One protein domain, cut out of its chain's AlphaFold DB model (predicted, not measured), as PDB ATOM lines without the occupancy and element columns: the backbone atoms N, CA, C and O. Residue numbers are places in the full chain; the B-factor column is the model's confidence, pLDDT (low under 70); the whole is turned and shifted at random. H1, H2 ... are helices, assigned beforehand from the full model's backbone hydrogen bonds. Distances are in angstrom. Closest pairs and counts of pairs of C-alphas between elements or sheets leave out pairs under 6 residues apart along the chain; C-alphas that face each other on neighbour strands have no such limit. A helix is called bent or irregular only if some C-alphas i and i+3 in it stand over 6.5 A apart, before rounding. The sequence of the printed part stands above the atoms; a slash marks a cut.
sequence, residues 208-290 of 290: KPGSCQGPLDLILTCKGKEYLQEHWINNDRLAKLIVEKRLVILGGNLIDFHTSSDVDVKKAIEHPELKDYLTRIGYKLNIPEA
ATOM      1  N   LYS A 208     274.858 224.360  97.840       84.19
ATOM      2  CA  LYS A 208     274.955 222.949  97.482       84.19
ATOM      3  C   LYS A 208     276.031 222.751  96.406       84.19
ATOM      4  O   LYS A 208     275.942 223.351  95.335       84.19
ATOM      5  N   PRO A 209     277.044 221.893  96.637       80.12
ATOM      6  CA  PRO A 209     278.143 221.731  95.694       80.12
ATOM      7  C   PRO A 209     277.671 221.330  94.293       80.12
ATOM      8  O   PRO A 209     276.958 220.341  94.120       80.12
ATOM      9  N   GLY A 210     278.115 222.073  93.278       76.25
ATOM     10  CA  GLY A 210     277.782 221.787  91.881       76.25
ATOM     11  C   GLY A 210     276.363 222.188  91.461       76.25
ATOM     12  O   GLY A 210     275.960 221.848  90.350       76.25
ATOM     13  N   SER A 211     275.621 222.916  92.301       77.44
ATOM     14  CA  SER A 211     274.387 223.608  91.921       77.44
ATOM     15  C   SER A 211     274.412 225.061  92.406       77.44
ATOM     16  O   SER A 211     275.311 225.453  93.137       77.44
ATOM     17  N   CYS A 212     273.430 225.862  91.984       73.19
ATOM     18  CA  CYS A 212     273.194 227.212  92.515       73.19
ATOM     19  C   CYS A 212     272.169 227.197  93.664       73.19
ATOM     20  O   CYS A 212     271.516 228.208  93.914       73.19
ATOM     21  N   GLN A 213     271.948 226.038  94.299       86.38
ATOM     22  CA  GLN A 213     270.906 225.893  95.313       86.38
ATOM     23  C   GLN A 213     271.413 226.280  96.700       86.38
ATOM     24  O   GLN A 213     272.492 225.858  97.119       86.38
ATOM     25  N   GLY A 214     270.593 227.026  97.429       89.25
ATOM     26  CA  GLY A 214     270.870 227.477  98.784       89.25
ATOM     27  C   GLY A 214     269.590 227.826  99.546       89.25
ATOM     28  O   GLY A 214     268.483 227.474  99.131       89.25
ATOM     29  N   PRO A 215     269.691 228.523 100.686       92.12
ATOM     30  CA  PRO A 215     268.551 228.807 101.556       92.12
ATOM     31  C   PRO A 215     267.348 229.454 100.864       92.12
ATOM     32  O   PRO A 215     266.209 229.218 101.271       92.12
ATOM     33  N   LEU A 216     267.574 230.247  99.812       92.69
ATOM     34  CA  LEU A 216     266.505 230.860  99.021       92.69
ATOM     35  C   LEU A 216     265.609 229.808  98.351       92.69
ATOM     36  O   LEU A 216     264.387 229.977  98.339       92.69
ATOM     37  N   ASP A 217     266.174 228.699  97.873       92.00
ATOM     38  CA  ASP A 217     265.432 227.585  97.277       92.00
ATOM     39  C   ASP A 217     264.543 226.868  98.293       92.00
ATOM     40  O   ASP A 217     263.420 226.470  97.967       92.00
ATOM     41  N   LEU A 218     264.990 226.755  99.549       93.38
ATOM     42  CA  LEU A 218     264.150 226.229 100.628       93.38
ATOM     43  C   LEU A 218     262.950 227.143 100.873       93.38
ATOM     44  O   LEU A 218     261.829 226.646 100.996       93.38
ATOM     45  N   ILE A 219     263.153 228.466 100.880       94.50
ATOM     46  CA  ILE A 219     262.052 229.426 101.043       94.50
ATOM     47  C   ILE A 219     261.092 229.364  99.856       94.50
ATOM     48  O   ILE A 219     259.876 229.361 100.055       94.50
ATOM     49  N   LEU A 220     261.597 229.243  98.628       91.38
ATOM     50  CA  LEU A 220     260.739 229.013  97.468       91.38
ATOM     51  C   LEU A 220     259.934 227.721  97.597       91.38
ATOM     52  O   LEU A 220     258.735 227.721  97.322       91.38
ATOM     53  N   THR A 221     260.570 226.640  98.042       90.75
ATOM     54  CA  THR A 221     259.926 225.332  98.198       90.75
ATOM     55  C   THR A 221     258.821 225.367  99.250       90.75
ATOM     56  O   THR A 221     257.779 224.741  99.059       90.75
ATOM     57  N   CYS A 222     259.027 226.100 100.348       92.06
ATOM     58  CA  CYS A 222     258.149 226.038 101.512       92.06
ATOM     59  C   CYS A 222     257.164 227.210 101.644       92.06
ATOM     60  O   CYS A 222     256.118 227.052 102.266       92.06
ATOM     61  N   LYS A 223     257.457 228.378 101.063       93.88
ATOM     62  CA  LYS A 223     256.610 229.585 101.115       93.88
ATOM     63  C   LYS A 223     256.231 230.138  99.745       93.88
ATOM     64  O   LYS A 223     255.264 230.893  99.645       93.88
ATOM     65  N   GLY A 224     256.960 229.760  98.701       92.00
ATOM     66  CA  GLY A 224     256.712 230.216  97.342       92.00
ATOM     67  C   GLY A 224     257.296 231.593  97.024       92.00
ATOM     68  O   GLY A 224     257.744 232.354  97.884       92.00
ATOM     69  N   LYS A 225     257.267 231.904  95.727       92.62
ATOM     70  CA  LYS A 225     257.846 233.113  95.128       92.62
ATOM     71  C   LYS A 225     257.220 234.408  95.640       92.62
ATOM     72  O   LYS A 225     257.949 235.333  95.977       92.62
ATOM     73  N   GLU A 226     255.891 234.478  95.696       93.25
ATOM     74  CA  GLU A 226     255.174 235.696  96.101       93.25
ATOM     75  C   GLU A 226     255.535 236.104  97.531       93.25
ATOM     76  O   GLU A 226     255.828 237.271  97.790       93.25
ATOM     77  N   TYR A 227     255.608 235.129  98.441       94.94
ATOM     78  CA  TYR A 227     256.045 235.378  99.807       94.94
ATOM     79  C   TYR A 227     257.483 235.906  99.844       94.94
ATOM     80  O   TYR A 227     257.732 236.930 100.476       94.94
ATOM     81  N   LEU A 228     258.429 235.251  99.157       94.31
ATOM     82  CA  LEU A 228     259.827 235.696  99.132       94.31
ATOM     83  C   LEU A 228     259.952 237.130  98.581       94.31
ATOM     84  O   LEU A 228     260.644 237.965  99.170       94.31
ATOM     85  N   GLN A 229     259.236 237.434  97.496       93.06
ATOM     86  CA  GLN A 229     259.248 238.755  96.873       93.06
ATOM     87  C   GLN A 229     258.713 239.832  97.823       93.06
ATOM     88  O   GLN A 229     259.409 240.807  98.099       93.06
ATOM     89  N   GLU A 230     257.506 239.656  98.358       93.88
ATOM     90  CA  GLU A 230     256.839 240.698  99.146       93.88
ATOM     91  C   GLU A 230     257.390 240.818 100.571       93.88
ATOM     92  O   GLU A 230     257.543 241.922 101.100       93.88
ATOM     93  N   HIS A 231     257.723 239.690 101.205       94.62
ATOM     94  CA  HIS A 231     258.104 239.673 102.615       94.62
ATOM     95  C   HIS A 231     259.595 239.846 102.864       94.62
ATOM     96  O   HIS A 231     259.937 240.200 103.995       94.62
ATOM     97  N   TRP A 232     260.459 239.633 101.869       95.06
ATOM     98  CA  TRP A 232     261.911 239.645 102.071       95.06
ATOM     99  C   TRP A 232     262.679 240.522 101.079       95.06
ATOM    100  O   TRP A 232     263.601 241.225 101.495       95.06
ATOM    101  N   ILE A 233     262.305 240.518  99.797       93.44
ATOM    102  CA  ILE A 233     263.016 241.278  98.756       93.44
ATOM    103  C   ILE A 233     262.513 242.727  98.686       93.44
ATOM    104  O   ILE A 233     263.299 243.668  98.785       93.44
ATOM    105  N   ASN A 234     261.200 242.935  98.556       93.25
ATOM    106  CA  ASN A 234     260.603 244.249  98.294       93.25
ATOM    107  C   ASN A 234     260.675 245.229  99.472       93.25
ATOM    108  O   ASN A 234     260.431 246.421  99.283       93.25
ATOM    109  N   ASN A 235     260.983 244.761 100.674       92.69
ATOM    110  CA  ASN A 235     261.022 245.570 101.894       92.69
ATOM    111  C   ASN A 235     262.427 245.639 102.521       92.69
ATOM    112  O   ASN A 235     262.569 245.975 103.699       92.69
ATOM    113  N   ASP A 236     263.452 245.297 101.738       94.12
ATOM    114  CA  ASP A 236     264.873 245.331 102.094       94.12
ATOM    115  C   ASP A 236     265.287 244.384 103.236       94.12
ATOM    116  O   ASP A 236     266.447 244.402 103.653       94.12
ATOM    117  N   ARG A 237     264.384 243.539 103.760       96.12
ATOM    118  CA  ARG A 237     264.684 242.648 104.896       96.12
ATOM    119  C   ARG A 237     265.802 241.665 104.579       96.12
ATOM    120  O   ARG A 237     266.661 241.461 105.431       96.12
ATOM    121  N   LEU A 238     265.812 241.081 103.381       95.88
ATOM    122  CA  LEU A 238     266.861 240.148 102.963       95.88
ATOM    123  C   LEU A 238     268.221 240.847 102.858       95.88
ATOM    124  O   LEU A 238     269.206 240.360 103.405       95.88
ATOM    125  N   ALA A 239     268.264 242.016 102.213       95.56
ATOM    126  CA  ALA A 239     269.496 242.780 102.052       95.56
ATOM    127  C   ALA A 239     270.085 243.205 103.404       95.56
ATOM    128  O   ALA A 239     271.278 243.018 103.646       95.56
ATOM    129  N   LYS A 240     269.238 243.705 104.313       96.38
ATOM    130  CA  LYS A 240     269.639 244.049 105.683       96.38
ATOM    131  C   LYS A 240     270.125 242.828 106.451       96.38
ATOM    132  O   LYS A 240     271.183 242.899 107.064       96.38
ATOM    133  N   LEU A 241     269.418 241.697 106.364       96.25
ATOM    134  CA  LEU A 241     269.827 240.456 107.027       96.25
ATOM    135  C   LEU A 241     271.233 240.026 106.592       96.25
ATOM    136  O   LEU A 241     272.067 239.745 107.451       96.25
ATOM    137  N   ILE A 242     271.506 240.023 105.283       94.56
ATOM    138  CA  ILE A 242     272.813 239.642 104.733       94.56
ATOM    139  C   ILE A 242     273.924 240.541 105.281       94.56
ATOM    140  O   ILE A 242     274.954 240.040 105.728       94.56
ATOM    141  N   VAL A 243     273.716 241.860 105.300       94.31
ATOM    142  CA  VAL A 243     274.713 242.822 105.796       94.31
ATOM    143  C   VAL A 243     274.909 242.698 107.309       94.31
ATOM    144  O   VAL A 243     276.042 242.590 107.782       94.31
ATOM    145  N   GLU A 244     273.819 242.678 108.078       94.81
ATOM    146  CA  GLU A 244     273.837 242.611 109.544       94.81
ATOM    147  C   GLU A 244     274.506 241.332 110.055       94.81
ATOM    148  O   GLU A 244     275.234 241.358 111.051       94.81
ATOM    149  N   LYS A 245     274.254 240.206 109.378       92.75
ATOM    150  CA  LYS A 245     274.774 238.885 109.748       92.75
ATOM    151  C   LYS A 245     276.037 238.487 108.990       92.75
ATOM    152  O   LYS A 245     276.640 237.483 109.352       92.75
ATOM    153  N   ARG A 246     276.483 239.304 108.030       89.88
ATOM    154  CA  ARG A 246     277.667 239.064 107.186       89.88
ATOM    155  C   ARG A 246     277.587 237.725 106.440       89.88
ATOM    156  O   ARG A 246     278.539 236.950 106.472       89.88
ATOM    157  N   LEU A 247     276.441 237.473 105.809       91.38
ATOM    158  CA  LEU A 247     276.119 236.223 105.112       91.38
ATOM    159  C   LEU A 247     276.738 236.226 103.706       91.38
ATOM    160  O   LEU A 247     276.146 236.726 102.746       91.38
ATOM    161  N   VAL A 248     277.977 235.748 103.598       88.06
ATOM    162  CA  VAL A 248     278.775 235.792 102.366       88.06
ATOM    163  C   VAL A 248     278.205 234.839 101.322       88.06
ATOM    164  O   VAL A 248     278.057 235.229 100.162       88.06
ATOM    165  N   ILE A 249     277.889 233.609 101.728       88.00
ATOM    166  CA  ILE A 249     277.391 232.562 100.836       88.00
ATOM    167  C   ILE A 249     275.974 232.901 100.388       88.00
ATOM    168  O   ILE A 249     275.709 232.868  99.190       88.00
ATOM    169  N   LEU A 250     275.089 233.340 101.292       90.12
ATOM    170  CA  LEU A 250     273.750 233.785 100.883       90.12
ATOM    171  C   LEU A 250     273.812 234.991  99.932       90.12
ATOM    172  O   LEU A 250     273.032 235.083  98.985       90.12
ATOM    173  N   GLY A 251     274.740 235.921 100.174       88.75
ATOM    174  CA  GLY A 251     274.971 237.069  99.303       88.75
ATOM    175  C   GLY A 251     275.441 236.679  97.897       88.75
ATOM    176  O   GLY A 251     274.958 237.253  96.923       88.75
ATOM    177  N   GLY A 252     276.338 235.693  97.792       84.81
ATOM    178  CA  GLY A 252     276.752 235.098  96.518       84.81
ATOM    179  C   GLY A 252     275.598 234.372  95.826       84.81
ATOM    180  O   GLY A 252     275.269 234.690  94.685       84.81
ATOM    181  N   ASN A 253     274.899 233.506  96.564       84.75
ATOM    182  CA  ASN A 253     273.749 232.755  96.071       84.75
ATOM    183  C   ASN A 253     272.643 233.676  95.536       84.75
ATOM    184  O   ASN A 253     272.051 233.375  94.510       84.75
ATOM    185  N   LEU A 254     272.408 234.842  96.151       88.25
ATOM    186  CA  LEU A 254     271.452 235.836  95.648       88.25
ATOM    187  C   LEU A 254     271.796 236.334  94.230       88.25
ATOM    188  O   LEU A 254     270.890 236.588  93.435       88.25
ATOM    189  N   ILE A 255     273.085 236.475  93.906       82.56
ATOM    190  CA  ILE A 255     273.550 236.875  92.570       82.56
ATOM    191  C   ILE A 255     273.287 235.747  91.571       82.56
ATOM    192  O   ILE A 255     272.728 235.994  90.506       82.56
ATOM    193  N   ASP A 256     273.637 234.512  91.918       79.81
ATOM    194  CA  ASP A 256     273.430 233.362  91.032       79.81
ATOM    195  C   ASP A 256     271.939 233.073  90.828       79.81
ATOM    196  O   ASP A 256     271.483 232.796  89.713       79.81
ATOM    197  N   PHE A 257     271.142 233.258  91.876       79.81
ATOM    198  CA  PHE A 257     269.690 233.155  91.854       79.81
ATOM    199  C   PHE A 257     269.051 234.185  90.913       79.81
ATOM    200  O   PHE A 257     268.113 233.847  90.195       79.81
ATOM    201  N   HIS A 258     269.598 235.406  90.819       78.75
ATOM    202  CA  HIS A 258     269.160 236.407  89.834       78.75
ATOM    203  C   HIS A 258     269.271 235.907  88.389       78.75
ATOM    204  O   HIS A 258     268.471 236.286  87.538       78.75
ATOM    205  N   THR A 259     270.273 235.072  88.105       71.94
ATOM    206  CA  THR A 259     270.541 234.575  86.749       71.94
ATOM    207  C   THR A 259     269.781 233.297  86.402       71.94
ATOM    208  O   THR A 259     269.655 232.968  85.223       71.94
ATOM    209  N   SER A 260     269.279 232.577  87.407       73.12
ATOM    210  CA  SER A 260     268.754 231.213  87.265       73.12
ATOM    211  C   SER A 260     267.288 231.044  87.682       73.12
ATOM    212  O   SER A 260     266.703 229.997  87.407       73.12
ATOM    213  N   SER A 261     266.678 232.057  88.304       71.50
ATOM    214  CA  SER A 261     265.313 232.019  88.838       71.50
ATOM    215  C   SER A 261     264.429 233.118  88.242       71.50
ATOM    216  O   SER A 261     264.894 234.211  87.936       71.50
ATOM    217  N   ASP A 262     263.119 232.869  88.154       77.44
ATOM    218  CA  ASP A 262     262.134 233.873  87.712       77.44
ATOM    219  C   ASP A 262     261.873 234.968  88.771       77.44
ATOM    220  O   ASP A 262     261.010 235.832  88.585       77.44
ATOM    221  N   VAL A 263     262.514 234.892  89.940       81.31
ATOM    222  CA  VAL A 263     262.359 235.853  91.041       81.31
ATOM    223  C   VAL A 263     263.200 237.097  90.775       81.31
ATOM    224  O   VAL A 263     264.417 237.017  90.616       81.31
ATOM    225  N   ASP A 264     262.565 238.270  90.796       85.12
ATOM    226  CA  ASP A 264     263.275 239.534  90.628       85.12
ATOM    227  C   ASP A 264     263.919 239.977  91.947       85.12
ATOM    228  O   ASP A 264     263.312 240.641  92.793       85.12
ATOM    229  N   VAL A 265     265.187 239.611  92.108       86.88
ATOM    230  CA  VAL A 265     266.025 239.991  93.251       86.88
ATOM    231  C   VAL A 265     266.784 241.305  93.044       86.88
ATOM    232  O   VAL A 265     267.530 241.716  93.936       86.88
ATOM    233  N   LYS A 266     266.594 242.001  91.911       86.38
ATOM    234  CA  LYS A 266     267.356 243.213  91.563       86.38
ATOM    235  C   LYS A 266     267.280 244.264  92.664       86.38
ATOM    236  O   LYS A 266     268.302 244.806  93.071       86.38
ATOM    237  N   LYS A 267     266.086 244.472  93.222       88.00
ATOM    238  CA  LYS A 267     265.868 245.417  94.324       88.00
ATOM    239  C   LYS A 267     266.703 245.097  95.571       88.00
ATOM    240  O   LYS A 267     267.234 246.018  96.185       88.00
ATOM    241  N   ALA A 268     266.845 243.819  95.933       90.12
ATOM    242  CA  ALA A 268     267.682 243.425  97.065       90.12
ATOM    243  C   ALA A 268     269.169 243.660  96.760       90.12
ATOM    244  O   ALA A 268     269.867 244.254  97.576       90.12
ATOM    245  N   ILE A 269     269.638 243.256  95.575       88.62
ATOM    246  CA  ILE A 269     271.041 243.397  95.149       88.62
ATOM    247  C   ILE A 269     271.457 244.873  95.027       88.62
ATOM    248  O   ILE A 269     272.577 245.245  95.381       88.62
ATOM    249  N   GLU A 270     270.559 245.730  94.543       89.12
ATOM    250  CA  GLU A 270     270.795 247.168  94.394       89.12
ATOM    251  C   GLU A 270     270.700 247.943  95.716       89.12
ATOM    252  O   GLU A 270     271.007 249.139  95.739       89.12
ATOM    253  N   HIS A 271     270.341 247.286  96.827       94.12
ATOM    254  CA  HIS A 271     270.340 247.915  98.144       94.12
ATOM    255  C   HIS A 271     271.749 248.453  98.475       94.12
ATOM    256  O   HIS A 271     272.711 247.675  98.472       94.12
ATOM    257  N   PRO A 272     271.912 249.755  98.799       93.12
ATOM    258  CA  PRO A 272     273.229 250.396  98.871       93.12
ATOM    259  C   PRO A 272     274.227 249.699  99.802       93.12
ATOM    260  O   PRO A 272     275.385 249.506  99.435       93.12
ATOM    261  N   GLU A 273     273.771 249.286 100.986       93.75
ATOM    262  CA  GLU A 273     274.622 248.619 101.979       93.75
ATOM    263  C   GLU A 273     275.038 247.213 101.540       93.75
ATOM    264  O   GLU A 273     276.177 246.810 101.767       93.75
ATOM    265  N   LEU A 274     274.142 246.479 100.867       93.50
ATOM    266  CA  LEU A 274     274.455 245.144 100.369       93.50
ATOM    267  C   LEU A 274     275.440 245.240  99.206       93.50
ATOM    268  O   LEU A 274     276.433 244.519  99.178       93.50
ATOM    269  N   LYS A 275     275.210 246.175  98.281       91.06
ATOM    270  CA  LYS A 275     276.098 246.428  97.146       91.06
ATOM    271  C   LYS A 275     277.521 246.771  97.593       91.06
ATOM    272  O   LYS A 275     278.478 246.207  97.059       91.06
ATOM    273  N   ASP A 276     277.671 247.669  98.568       91.44
ATOM    274  CA  ASP A 276     278.976 248.007  99.154       91.44
ATOM    275  C   ASP A 276     279.610 246.793  99.850       91.44
ATOM    276  O   ASP A 276     280.777 246.487  99.599       91.44
ATOM    277  N   TYR A 277     278.838 246.048 100.649       90.81
ATOM    278  CA  TYR A 277     279.308 244.833 101.314       90.81
ATOM    279  C   TYR A 277     279.838 243.785 100.322       90.81
ATOM    280  O   TYR A 277     280.998 243.385 100.430       90.81
ATOM    281  N   LEU A 278     279.036 243.404  99.320       88.25
ATOM    282  CA  LEU A 278     279.392 242.419  98.291       88.25
ATOM    283  C   LEU A 278     280.621 242.857  97.480       88.25
ATOM    284  O   LEU A 278     281.519 242.052  97.222       88.25
ATOM    285  N   THR A 279     280.713 244.149  97.146       87.00
ATOM    286  CA  THR A 279     281.872 244.710  96.433       87.00
ATOM    287  C   THR A 279     283.153 244.581  97.262       87.00
ATOM    288  O   THR A 279     284.199 244.209  96.728       87.00
ATOM    289  N   ARG A 280     283.094 244.851  98.574       86.75
ATOM    290  CA  ARG A 280     284.261 244.764  99.473       86.75
ATOM    291  C   ARG A 280     284.786 243.344  99.642       86.75
ATOM    292  O   ARG A 280     285.991 243.171  99.805       86.75
ATOM    293  N   ILE A 281     283.903 242.349  99.606       83.38
ATOM    294  CA  ILE A 281     284.282 240.933  99.717       83.38
ATOM    295  C   ILE A 281     284.614 240.294  98.356       83.38
ATOM    296  O   ILE A 281     284.960 239.118  98.302       83.38
ATOM    297  N   GLY A 282     284.570 241.069  97.265       79.00
ATOM    298  CA  GLY A 282     285.084 240.667  95.954       79.00
ATOM    299  C   GLY A 282     284.055 240.107  94.969       79.00
ATOM    300  O   GLY A 282     284.452 239.693  93.878       79.00
ATOM    301  N   TYR A 283     282.757 240.134  95.285       77.38
ATOM    302  CA  TYR A 283     281.715 239.766  94.322       77.38
ATOM    303  C   TYR A 283     281.513 240.890  93.298       77.38
ATOM    304  O   TYR A 283     281.210 242.034  93.644       77.38
ATOM    305  N   LYS A 284     281.683 240.570  92.008       65.62
ATOM    306  CA  LYS A 284     281.422 241.504  90.903       65.62
ATOM    307  C   LYS A 284     279.969 241.389  90.464       65.62
ATOM    308  O   LYS A 284     279.580 240.402  89.847       65.62
ATOM    309  N   LEU A 285     279.192 242.430  90.731       62.44
ATOM    310  CA  LEU A 285     277.825 242.560  90.239       62.44
ATOM    311  C   LEU A 285     277.839 242.906  88.745       62.44
ATOM    312  O   LEU A 285     277.837 244.077  88.373       62.44
ATOM    313  N   ASN A 286     277.862 241.891  87.885       54.66
ATOM    314  CA  ASN A 286     277.563 242.060  86.464       54.66
ATOM    315  C   ASN A 286     276.041 242.038  86.284       54.66
ATOM    316  O   ASN A 286     275.490 241.061  85.788       54.66
ATOM    317  N   ILE A 287     275.355 243.088  86.735       55.41
ATOM    318  CA  ILE A 287     273.929 243.264  86.440       55.41
ATOM    319  C   ILE A 287     273.873 243.898  85.047       55.41
ATOM    320  O   ILE A 287     274.311 245.045  84.916       55.41
ATOM    321  N   PRO A 288     273.424 243.190  83.993       43.34
ATOM    322  CA  PRO A 288     273.235 243.828  82.699       43.34
ATOM    323  C   PRO A 288     272.225 244.971  82.858       43.34
ATOM    324  O   PRO A 288     271.133 244.782  83.398       43.34
ATOM    325  N   GLU A 289     272.622 246.174  82.442       42.28
ATOM    326  CA  GLU A 289     271.710 247.314  82.367       42.28
ATOM    327  C   GLU A 289     270.583 246.963  81.385       42.28
ATOM    328  O   GLU A 289     270.847 246.478  80.282       42.28
ATOM    329  N   ALA A 290     269.340 247.129  81.843       38.75
ATOM    330  CA  ALA A 290     268.133 246.877  81.059       38.75
ATOM    331  C   ALA A 290     267.909 247.974  80.012       38.75
ATOM    332  O   ALA A 290     268.154 249.157  80.349       38.75
TER     333      ALA A 290
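AT A GLANCE: This is residues 208 to 290 of the 290 residues of an uncharacterized protein of Fusobacteria bacterium (UniProt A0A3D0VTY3). Short helices set at differing angles form a small body: H2, H3, H5 and the very short H4 cluster together, and the bent H1 stands at one side as a V whose two free ends come near the cluster. H3 and H4 lie nearest the middle, H1 and H5 at opposite ends, and the last residues, 286 to 290, lead away from the helices. The printed part has 83 residues with five named helices, in the order H1, H2, H3, H4, H5, and no named strand; the class is all helix. The whole is compact, with a radius of gyration of the C-alphas of 11.9 A and spans of 32 by 31 by 31 A.

IN THESE COORDINATES: The printed part begins with residues 208 to 214, which belong to no named helix. H1 follows, residues 215 to 233, beginning at C-alpha 215 at (268.551, 228.807, 101.556). By its hydrogen bonds it was assigned as one helix, but it is bent: C-alphas 222 and 225 are 9.5 A apart. Its arms are H1a, residues 215 to 222, 10.8 A long, and H1b, residues 225 to 233, 10.3 A long; residues 223 and 224 belong to neither. H2, residues 237 to 245, is 11.8 A long from first to last C-alpha. H3, residues 248 to 260, is 18.7 A long and begins at C-alpha 248 at (278.775, 235.792, 102.366). H4 has four residues, 266 to 269, and is 5.1 A long. H5, residues 272 to 280, is 12.4 A long and ends at C-alpha 280 at (284.261, 244.764, 99.473).

HOW THE PARTS SIT: H2 is the hub, touching four other helices. H2 and H5 touch with 8 pairs of C-alphas within 8 A, the closest those of Ala 239 and Leu 274, 5.7 A apart; they run the same way at a steep tilt of 45 degrees. H2 and H4 only just touch, with 3 such pairs, the closest being the C-alphas of Ala 239 and Ala 268 at 5.3 A. H3 and H2 only just touch, with 3 pairs and only at the corner by their link; H3 does so with residues 248 to 251 alone, and the closest C-alphas, of Ile 242 and Gly 251, are 6.4 A apart. Their tilt is shallow at 31 degrees, opposite ways. H3 and H5 only just touch, with 3 pairs, the closest being the C-alphas of Gly 251 and Leu 278 at 7.0 A, and are about perpendicular at 75 degrees; H3 uses residues 248 to 252 alone. H1b and H2 only just touch, with 3 pairs and only at the corner by their link; the closest C-alphas, of Trp 232 and Leu 238, are 5.1 A apart. H1a and H3 are close but not clearly touching, with the closest C-alphas, of Pro 215 and Leu 250, 7.2 A apart. Both H1a and H1b are apart from H5. In H1a, H1b, H2 and H5 every O i to N i+4 pair is within hydrogen-bond range, in H3 7 of 9 are, and H4 is too short for such a pair.

THE WHOLE: The two C-alphas farthest apart are those of Cys 222 and Arg 280, at 32.2 A. The printed part has no cut and ends at the chain's last residue, Ala 290. The four links between successive helices are tight. The mean pLDDT of the printed part is 85.4, and residues 284 to 290 are under 70.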